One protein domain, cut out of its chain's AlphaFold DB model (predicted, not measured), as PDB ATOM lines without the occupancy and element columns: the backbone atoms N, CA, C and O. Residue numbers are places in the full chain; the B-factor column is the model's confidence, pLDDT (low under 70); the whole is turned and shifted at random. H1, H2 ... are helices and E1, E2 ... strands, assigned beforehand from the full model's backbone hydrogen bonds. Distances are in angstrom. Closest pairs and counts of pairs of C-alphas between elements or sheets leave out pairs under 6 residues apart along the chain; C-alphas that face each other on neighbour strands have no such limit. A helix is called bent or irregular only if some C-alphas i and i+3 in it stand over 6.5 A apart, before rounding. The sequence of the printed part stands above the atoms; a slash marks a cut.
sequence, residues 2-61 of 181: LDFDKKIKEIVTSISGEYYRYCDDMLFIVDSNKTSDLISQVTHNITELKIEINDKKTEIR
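AT A GLANCE: This is residues 2 to 61 of the 181 residues of the protein "Reverse transcriptase domain-containing protein" of Aeromonas hydrophila (UniProt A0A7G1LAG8). A hairpin of two antiparallel strands, E1 and E2, stands on one side of the domain, and two helices, H1 and H2, lie side by side behind it and run opposite ways, with H1 packed mainly on E1. After H2, residues 49 to 61, with no named element, fold back along the side of the domain where E2 lies. The printed part has 60 residues, with two named helices and two named strands in the order H1, E1, E2, H2; the class is mixed, helices and strands. The whole is compact, with a radius of gyration of the C-alphas of 10.9 A, and rounded, spanning 27 by 25 by 20 A.

HOW THE PARTS SIT: The sheet has the order E1, residues 18 to 22, then E2, residues 25 to 29. These two strands form a hairpin and are antiparallel, with 170 degrees between their directions. N 20 and O 27, 2.9 A apart, and N 27 and O 20, 2.8 A apart, are within hydrogen-bond range. The C-alphas of Arg 21 and Met 26, which face each other, are 4.5 A apart. H1, residues 2 to 14, comes closest to E1 at the C-alphas of Lys 9 and Tyr 19, 6.1 A apart. Its closest C-alphas to E2 are those of Val 12 and Phe 28, 7.8 A apart. H2, residues 32 to 48, touches H1, and their closest C-alphas, those of Ile 8 and Val 42, are 7.0 A apart. These helices run opposite ways at a shallow tilt of 21 degrees. E1 and H2 are apart. In H1 every O i to N i+4 pair is within hydrogen-bond range; in H2, 11 of 13 are.

IN THESE COORDINATES: E1 begins at C-alpha 18, (131.683, 129.294, 121.758), and is 13.9 A long from first to last C-alpha; E2 is 13.4 A long. H1 begins at C-alpha 2, (136.437, 137.767, 135.238), and is 18.3 A long. H2 is 25.5 A long and ends at C-alpha 48, (141.856, 148.106, 127.636). H2 is irregular: C-alphas 33 and 36 are 7.3 A apart.

THE WHOLE: The two C-alphas farthest apart are those of Asn 33 and Lys 50, at 28.2 A. The printed part has no cut, and the links from H1 to E1, from E1 to E2 and from E2 to H2 are tight. The C-alphas of residues 49 to 61 lie 10 to 15 A from the mean of the C-alphas. The mean pLDDT of the printed part is 86.6, and residues 52 to 56 are under 70.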
ATOM      1  N   LEU A   2     137.803 138.308 135.308       84.75
ATOM      2  CA  LEU A   2     136.437 137.767 135.238       84.75
ATOM      3  C   LEU A   2     135.496 138.636 134.388       84.75
ATOM      4  O   LEU A   2     134.761 138.104 133.567       84.75
ATOM      5  N   ASP A   3     135.548 139.959 134.547       87.94
ATOM      6  CA  ASP A   3     134.686 140.874 133.778       87.94
ATOM      7  C   ASP A   3     135.020 140.860 132.287       87.94
ATOM      8  O   ASP A   3     134.136 140.905 131.440       87.94
ATOM      9  N   PHE A   4     136.303 140.685 131.972       87.12
ATOM     10  CA  PHE A   4     136.758 140.438 130.613       87.12
ATOM     11  C   PHE A   4     136.182 139.137 130.056       87.12
ATOM     12  O   PHE A   4     135.583 139.146 128.987       87.12
ATOM     13  N   ASP A   5     136.305 138.031 130.795       90.38
ATOM     14  CA  ASP A   5     135.770 136.741 130.357       90.38
ATOM     15  C   ASP A   5     134.246 136.790 130.164       90.38
ATOM     16  O   ASP A   5     133.745 136.197 129.211       90.38
ATOM     17  N   LYS A   6     133.516 137.537 131.005       91.94
ATOM     18  CA  LYS A   6     132.074 137.789 130.839       91.94
ATOM     19  C   LYS A   6     131.778 138.562 129.553       91.94
ATOM     20  O   LYS A   6     131.019 138.070 128.726       91.94
ATOM     21  N   LYS A   7     132.439 139.705 129.343       91.81
ATOM     22  CA  LYS A   7     132.260 140.552 128.151       91.81
ATOM     23  C   LYS A   7     132.587 139.794 126.863       91.81
ATOM     24  O   LYS A   7     131.819 139.816 125.908       91.81
ATOM     25  N   ILE A   8     133.692 139.048 126.848       92.62
ATOM     26  CA  ILE A   8     134.064 138.202 125.710       92.62
ATOM     27  C   ILE A   8     133.050 137.081 125.492       92.62
ATOM     28  O   ILE A   8     132.675 136.808 124.351       92.62
ATOM     29  N   LYS A   9     132.574 136.435 126.561       94.38
ATOM     30  CA  LYS A   9     131.550 135.397 126.440       94.38
ATOM     31  C   LYS A   9     130.259 135.958 125.847       94.38
ATOM     32  O   LYS A   9     129.673 135.287 125.002       94.38
ATOM     33  N   GLU A  10     129.839 137.154 126.243       94.44
ATOM     34  CA  GLU A  10     128.669 137.844 125.686       94.44
ATOM     35  C   GLU A  10     128.848 138.141 124.192       94.44
ATOM     36  O   GLU A  10     127.993 137.753 123.396       94.44
ATOM     37  N   ILE A  11     129.988 138.724 123.797       93.12
ATOM     38  CA  ILE A  11     130.331 138.993 122.388       93.12
ATOM     39  C   ILE A  11     130.298 137.705 121.561       93.12
ATOM     40  O   ILE A  11     129.673 137.648 120.508       93.12
ATOM     41  N   VAL A  12     130.951 136.645 122.035       94.94
ATOM     42  CA  VAL A  12     131.037 135.380 121.294       94.94
ATOM     43  C   VAL A  12     129.670 134.699 121.208       94.94
ATOM     44  O   VAL A  12     129.321 134.141 120.171       94.94
ATOM     45  N   THR A  13     128.862 134.781 122.266       94.62
ATOM     46  CA  THR A  13     127.513 134.198 122.280       94.62
ATOM     47  C   THR A  13     126.568 134.951 121.338       94.62
ATOM     48  O   THR A  13     125.778 134.308 120.649       94.62
ATOM     49  N   SER A  14     126.672 136.283 121.235       94.00
ATOM     50  CA  SER A  14     125.820 137.086 120.337       94.00
ATOM     51  C   SER A  14     126.014 136.724 118.861       94.00
ATOM     52  O   SER A  14     125.074 136.787 118.071       94.00
ATOM     53  N   ILE A  15     127.206 136.243 118.501       93.62
ATOM     54  CA  ILE A  15     127.527 135.755 117.159       93.62
ATOM     55  C   ILE A  15     127.352 134.239 116.984       93.62
ATOM     56  O   ILE A  15     127.801 133.698 115.971       93.62
ATOM     57  N   SER A  16     126.667 133.566 117.918       94.31
ATOM     58  CA  SER A  16     126.457 132.103 117.940       94.31
ATOM     59  C   SER A  16     127.751 131.283 118.014       94.31
ATOM     60  O   SER A  16     127.832 130.177 117.488       94.31
ATOM     61  N   GLY A  17     128.780 131.838 118.648       95.12
ATOM     62  CA  GLY A  17     130.051 131.174 118.883       95.12
ATOM     63  C   GLY A  17     130.171 130.532 120.261       95.12
ATOM     64  O   GLY A  17     129.358 130.740 121.163       95.12
ATOM     65  N   GLU A  18     131.277 129.819 120.459       96.44
ATOM     66  CA  GLU A  18     131.683 129.294 121.758       96.44
ATOM     67  C   GLU A  18     133.047 129.829 122.194       96.44
ATOM     68  O   GLU A  18     133.951 130.059 121.391       96.44
ATOM     69  N   TYR A  19     133.191 130.011 123.505       95.38
ATOM     70  CA  TYR A  19     134.388 130.540 124.145       95.38
ATOM     71  C   TYR A  19     134.764 129.673 125.344       95.38
ATOM     72  O   TYR A  19     133.909 129.391 126.192       95.38
ATOM     73  N   TYR A  20     136.041 129.293 125.403       94.00
ATOM     74  CA  TYR A  20     136.658 128.521 126.476       94.00
ATOM     75  C   TYR A  20     137.990 129.148 126.883       94.00
ATOM     76  O   TYR A  20     138.745 129.629 126.040       94.00
ATOM     77  N   ARG A  21     138.320 129.079 128.174       91.62
ATOM     78  CA  ARG A  21     139.587 129.585 128.702       91.62
ATOM     79  C   ARG A  21     140.186 128.647 129.737       91.62
ATOM     80  O   ARG A  21     139.485 128.162 130.621       91.62
ATOM     81  N   TYR A  22     141.498 128.454 129.658       92.00
ATOM     82  CA  TYR A  22     142.290 127.744 130.655       92.00
ATOM     83  C   TYR A  22     143.569 128.528 130.959       92.00
ATOM     84  O   TYR A  22     144.501 128.528 130.161       92.00
ATOM     85  N   CYS A  23     143.612 129.203 132.113       87.38
ATOM     86  CA  CYS A  23     144.666 130.167 132.455       87.38
ATOM     87  C   CYS A  23     144.862 131.206 131.333       87.38
ATOM     88  O   CYS A  23     144.016 132.091 131.172       87.38
ATOM     89  N   ASP A  24     145.926 131.061 130.544       83.81
ATOM     90  CA  ASP A  24     146.281 131.960 129.443       83.81
ATOM     91  C   ASP A  24     145.820 131.433 128.069       83.81
ATOM     92  O   ASP A  24     145.809 132.178 127.094       83.81
ATOM     93  N   ASP A  25     145.410 130.162 127.978       87.25
ATOM     94  CA  ASP A  25     144.966 129.535 126.731       87.25
ATOM     95  C   ASP A  25     143.475 129.825 126.486       87.25
ATOM     96  O   ASP A  25     142.589 129.220 127.105       87.25
ATOM     97  N   MET A  26     143.195 130.734 125.552       90.81
ATOM     98  CA  MET A  26     141.846 131.099 125.108       90.81
ATOM     99  C   MET A  26     141.499 130.391 123.793       90.81
ATOM    100  O   MET A  26     142.301 130.365 122.861       90.81
ATOM    101  N   LEU A  27     140.298 129.821 123.710       94.06
ATOM    102  CA  LEU A  27     139.774 129.145 122.527       94.06
ATOM    103  C   LEU A  27     138.435 129.762 122.128       94.06
ATOM    104  O   LEU A  27     137.502 129.819 122.930       94.06
ATOM    105  N   PHE A  28     138.356 130.158 120.864       94.81
ATOM    106  CA  PHE A  28     137.182 130.743 120.235       94.81
ATOM    107  C   PHE A  28     136.738 129.852 119.081       94.81
ATOM    108  O   PHE A  28     137.558 129.457 118.252       94.81
ATOM    109  N   ILE A  29     135.448 129.537 119.026       95.38
ATOM    110  CA  ILE A  29     134.840 128.736 117.964       95.38
ATOM    111  C   ILE A  29     133.726 129.579 117.361       95.38
ATOM    112  O   ILE A  29     132.726 129.838 118.023       95.38
ATOM    113  N   VAL A  30     133.921 130.039 116.127       95.31
ATOM    114  CA  VAL A  30     132.989 130.929 115.422       95.31
ATOM    115  C   VAL A  30     132.948 130.607 113.936       95.31
ATOM    116  O   VAL A  30     133.861 129.967 113.408       95.31
ATOM    117  N   ASP A  31     131.918 131.102 113.253       93.94
ATOM    118  CA  ASP A  31     131.850 131.051 111.796       93.94
ATOM    119  C   ASP A  31     133.031 131.793 111.153       93.94
ATOM    120  O   ASP A  31     133.481 132.849 111.619       93.94
ATOM    121  N   SER A  32     133.522 131.262 110.032       90.19
ATOM    122  CA  SER A  32     134.723 131.774 109.363       90.19
ATOM    123  C   SER A  32     134.579 133.220 108.882       90.19
ATOM    124  O   SER A  32     135.559 133.959 108.858       90.19
ATOM    125  N   ASN A  33     133.364 133.657 108.540       91.56
ATOM    126  CA  ASN A  33     133.083 135.037 108.134       91.56
ATOM    127  C   ASN A  33     133.124 136.040 109.301       91.56
ATOM    128  O   ASN A  33     133.297 137.230 109.056       91.56
ATOM    129  N   LYS A  34     133.013 135.585 110.555       91.50
ATOM    130  CA  LYS A  34     133.021 136.443 111.756       91.50
ATOM    131  C   LYS A  34     134.386 136.506 112.446       91.50
ATOM    132  O   LYS A  34     134.568 137.247 113.405       91.50
ATOM    133  N   THR A  35     135.365 135.736 111.961       89.69
ATOM    134  CA  THR A  35     136.682 135.598 112.605       89.69
ATOM    135  C   THR A  35     137.444 136.925 112.678       89.69
ATOM    136  O   THR A  35     137.979 137.255 113.731       89.69
ATOM    137  N   SER A  36     137.484 137.701 111.588       87.62
ATOM    138  CA  SER A  36     138.241 138.965 111.556       87.62
ATOM    139  C   SER A  36     137.671 140.010 112.514       87.62
ATOM    140  O   SER A  36     138.433 140.701 113.184       87.62
ATOM    141  N   ASP A  37     136.346 140.118 112.579       88.88
ATOM    142  CA  ASP A  37     135.657 141.051 113.471       88.88
ATOM    143  C   ASP A  37     135.869 140.662 114.941       88.88
ATOM    144  O   ASP A  37     136.271 141.491 115.759       88.88
ATOM    145  N   LEU A  38     135.739 139.368 115.260       90.06
ATOM    146  CA  LEU A  38     136.010 138.868 116.605       90.06
ATOM    147  C   LEU A  38     137.447 139.160 117.054       90.06
ATOM    148  O   LEU A  38     137.644 139.582 118.190       90.06
ATOM    149  N   ILE A  39     138.446 138.945 116.190       87.94
ATOM    150  CA  ILE A  39     139.848 139.228 116.526       87.94
ATOM    151  C   ILE A  39     140.016 140.705 116.882       87.94
ATOM    152  O   ILE A  39     140.574 141.009 117.933       87.94
ATOM    153  N   SER A  40     139.477 141.613 116.067       87.00
ATOM    154  CA  SER A  40     139.535 143.054 116.335       87.00
ATOM    155  C   SER A  40     138.892 143.415 117.677       87.00
ATOM    156  O   SER A  40     139.494 144.131 118.478       87.00
ATOM    157  N   GLN A  41     137.702 142.877 117.963       87.50
ATOM    158  CA  GLN A  41     137.002 143.134 119.221       87.50
ATOM    159  C   GLN A  41     137.761 142.570 120.425       87.50
ATOM    160  O   GLN A  41     137.930 143.263 121.427       87.50
ATOM    161  N   VAL A  42     138.249 141.330 120.349       86.81
ATOM    162  CA  VAL A  42     138.996 140.687 121.440       86.81
ATOM    163  C   VAL A  42     140.292 141.445 121.719       86.81
ATOM    164  O   VAL A  42     140.562 141.762 122.877       86.81
ATOM    165  N   THR A  43     141.058 141.793 120.682       83.75
ATOM    166  CA  THR A  43     142.299 142.563 120.829       83.75
ATOM    167  C   THR A  43     142.029 143.913 121.482       83.75
ATOM    168  O   THR A  43     142.707 144.260 122.447       83.75
ATOM    169  N   HIS A  44     140.988 144.633 121.052       85.25
ATOM    170  CA  HIS A  44     140.602 145.900 121.673       85.25
ATOM    171  C   HIS A  44     140.297 145.738 123.172       85.25
ATOM    172  O   HIS A  44     140.892 146.412 124.013       85.25
ATOM    173  N   ASN A  45     139.460 144.762 123.530       83.00
ATOM    174  CA  ASN A  45     139.090 144.492 124.923       83.00
ATOM    175  C   ASN A  45     140.279 144.083 125.808       83.00
ATOM    176  O   ASN A  45     140.291 144.371 127.002       83.00
ATOM    177  N   ILE A  46     141.280 143.400 125.249       79.94
ATOM    178  CA  ILE A  46     142.483 143.036 126.002       79.94
ATOM    179  C   ILE A  46     143.414 144.242 126.171       79.94
ATOM    180  O   ILE A  46     143.983 144.421 127.249       79.94
ATOM    181  N   THR A  47     143.535 145.103 125.154       79.06
ATOM    182  CA  THR A  47     144.336 146.331 125.270       79.06
ATOM    183  C   THR A  47     143.802 147.276 126.348       79.06
ATOM    184  O   THR A  47     144.597 147.859 127.084       79.06
ATOM    185  N   GLU A  48     142.478 147.346 126.538       79.06
ATOM    186  CA  GLU A  48     141.856 148.106 127.636       79.06
ATOM    187  C   GLU A  48     142.310 147.620 129.025       79.06
ATOM    188  O   GLU A  48     142.398 148.401 129.972       79.06
ATOM    189  N   LEU A  49     142.666 146.337 129.151       75.56
ATOM    190  CA  LEU A  49     143.134 145.731 130.401       75.56
ATOM    191  C   LEU A  49     144.638 145.909 130.641       75.56
ATOM    192  O   LEU A  49     145.137 145.437 131.662       75.56
ATOM    193  N   LYS A  50     145.357 146.580 129.728       73.69
ATOM    194  CA  LYS A  50     146.822 146.758 129.761       73.69
ATOM    195  C   LYS A  50     147.600 145.437 129.833       73.69
ATOM    196  O   LYS A  50     148.680 145.379 130.418       73.69
ATOM    197  N   ILE A  51     147.050 144.370 129.259       70.00
ATOM    198  CA  ILE A  51     147.724 143.074 129.154       70.00
ATOM    199  C   ILE A  51     148.336 142.983 127.758       70.00
ATOM    200  O   ILE A  51     147.629 143.103 126.760       70.00
ATOM    201  N   GLU A  52     149.644 142.756 127.680       63.22
ATOM    202  CA  GLU A  52     150.315 142.505 126.406       63.22
ATOM    203  C   GLU A  52     149.928 141.117 125.879       63.22
ATOM    204  O   GLU A  52     150.316 140.087 126.441       63.22
ATOM    205  N   ILE A  53     149.172 141.070 124.779       64.06
ATOM    206  CA  ILE A  53     149.022 139.833 124.011       64.06
ATOM    207  C   ILE A  53     150.280 139.646 123.182       64.06
ATOM    208  O   ILE A  53     150.760 140.552 122.506       64.06
ATOM    209  N   ASN A  54     150.788 138.422 123.171       64.88
ATOM    210  CA  ASN A  54     151.766 138.038 122.176       64.88
ATOM    211  C   ASN A  54     151.042 137.690 120.866       64.88
ATOM    212  O   ASN A  54     150.678 136.532 120.660       64.88
ATOM    213  N   ASP A  55     150.847 138.678 119.989       61.47
ATOM    214  CA  ASP A  55     150.137 138.525 118.705       61.47
ATOM    215  C   ASP A  55     150.689 137.383 117.839       61.47
ATOM    216  O   ASP A  55     149.954 136.740 117.091       61.47
ATOM    217  N   LYS A  56     151.979 137.044 117.989       61.41
ATOM    218  CA  LYS A  56     152.608 135.924 117.271       61.41
ATOM    219  C   LYS A  56     152.073 134.549 117.689       61.41
ATOM    220  O   LYS A  56     152.380 133.565 117.021       61.41
ATOM    221  N   LYS A  57     151.323 134.451 118.792       70.12
ATOM    222  CA  LYS A  57     150.752 133.192 119.296       70.12
ATOM    223  C   LYS A  57     149.309 132.948 118.863       70.12
ATOM    224  O   LYS A  57     148.836 131.830 119.051       70.12
ATOM    225  N   THR A  58     148.613 133.936 118.303       81.06
ATOM    226  CA  THR A  58     147.223 133.747 117.876       81.06
ATOM    227  C   THR A  58     147.187 132.871 116.628       81.06
ATOM    228  O   THR A  58     147.672 133.245 115.562       81.06
ATOM    229  N   GLU A  59     146.616 131.675 116.758       88.06
ATOM    230  CA  GLU A  59     146.510 130.713 115.667       88.06
ATOM    231  C   GLU A  59     145.070 130.626 115.164       88.06
ATOM    232  O   GLU A  59     144.177 130.196 115.890       88.06
ATOM    233  N   ILE A  60     144.856 130.953 113.889       91.31
ATOM    234  CA  ILE A  60     143.586 130.679 113.210       91.31
ATOM    235  C   ILE A  60     143.649 129.266 112.620       91.31
ATOM    236  O   ILE A  60     144.676 128.841 112.071       91.31
ATOM    237  N   ARG A  61     142.556 128.520 112.799       93.69
ATOM    238  CA  ARG A  61     142.351 127.159 112.295       93.69
ATOM    239  C   ARG A  61     140.965 127.101 111.667       93.69
ATOM    240  O   ARG A  61     139.983 127.411 112.337       93.69
TER     241      ARG A  61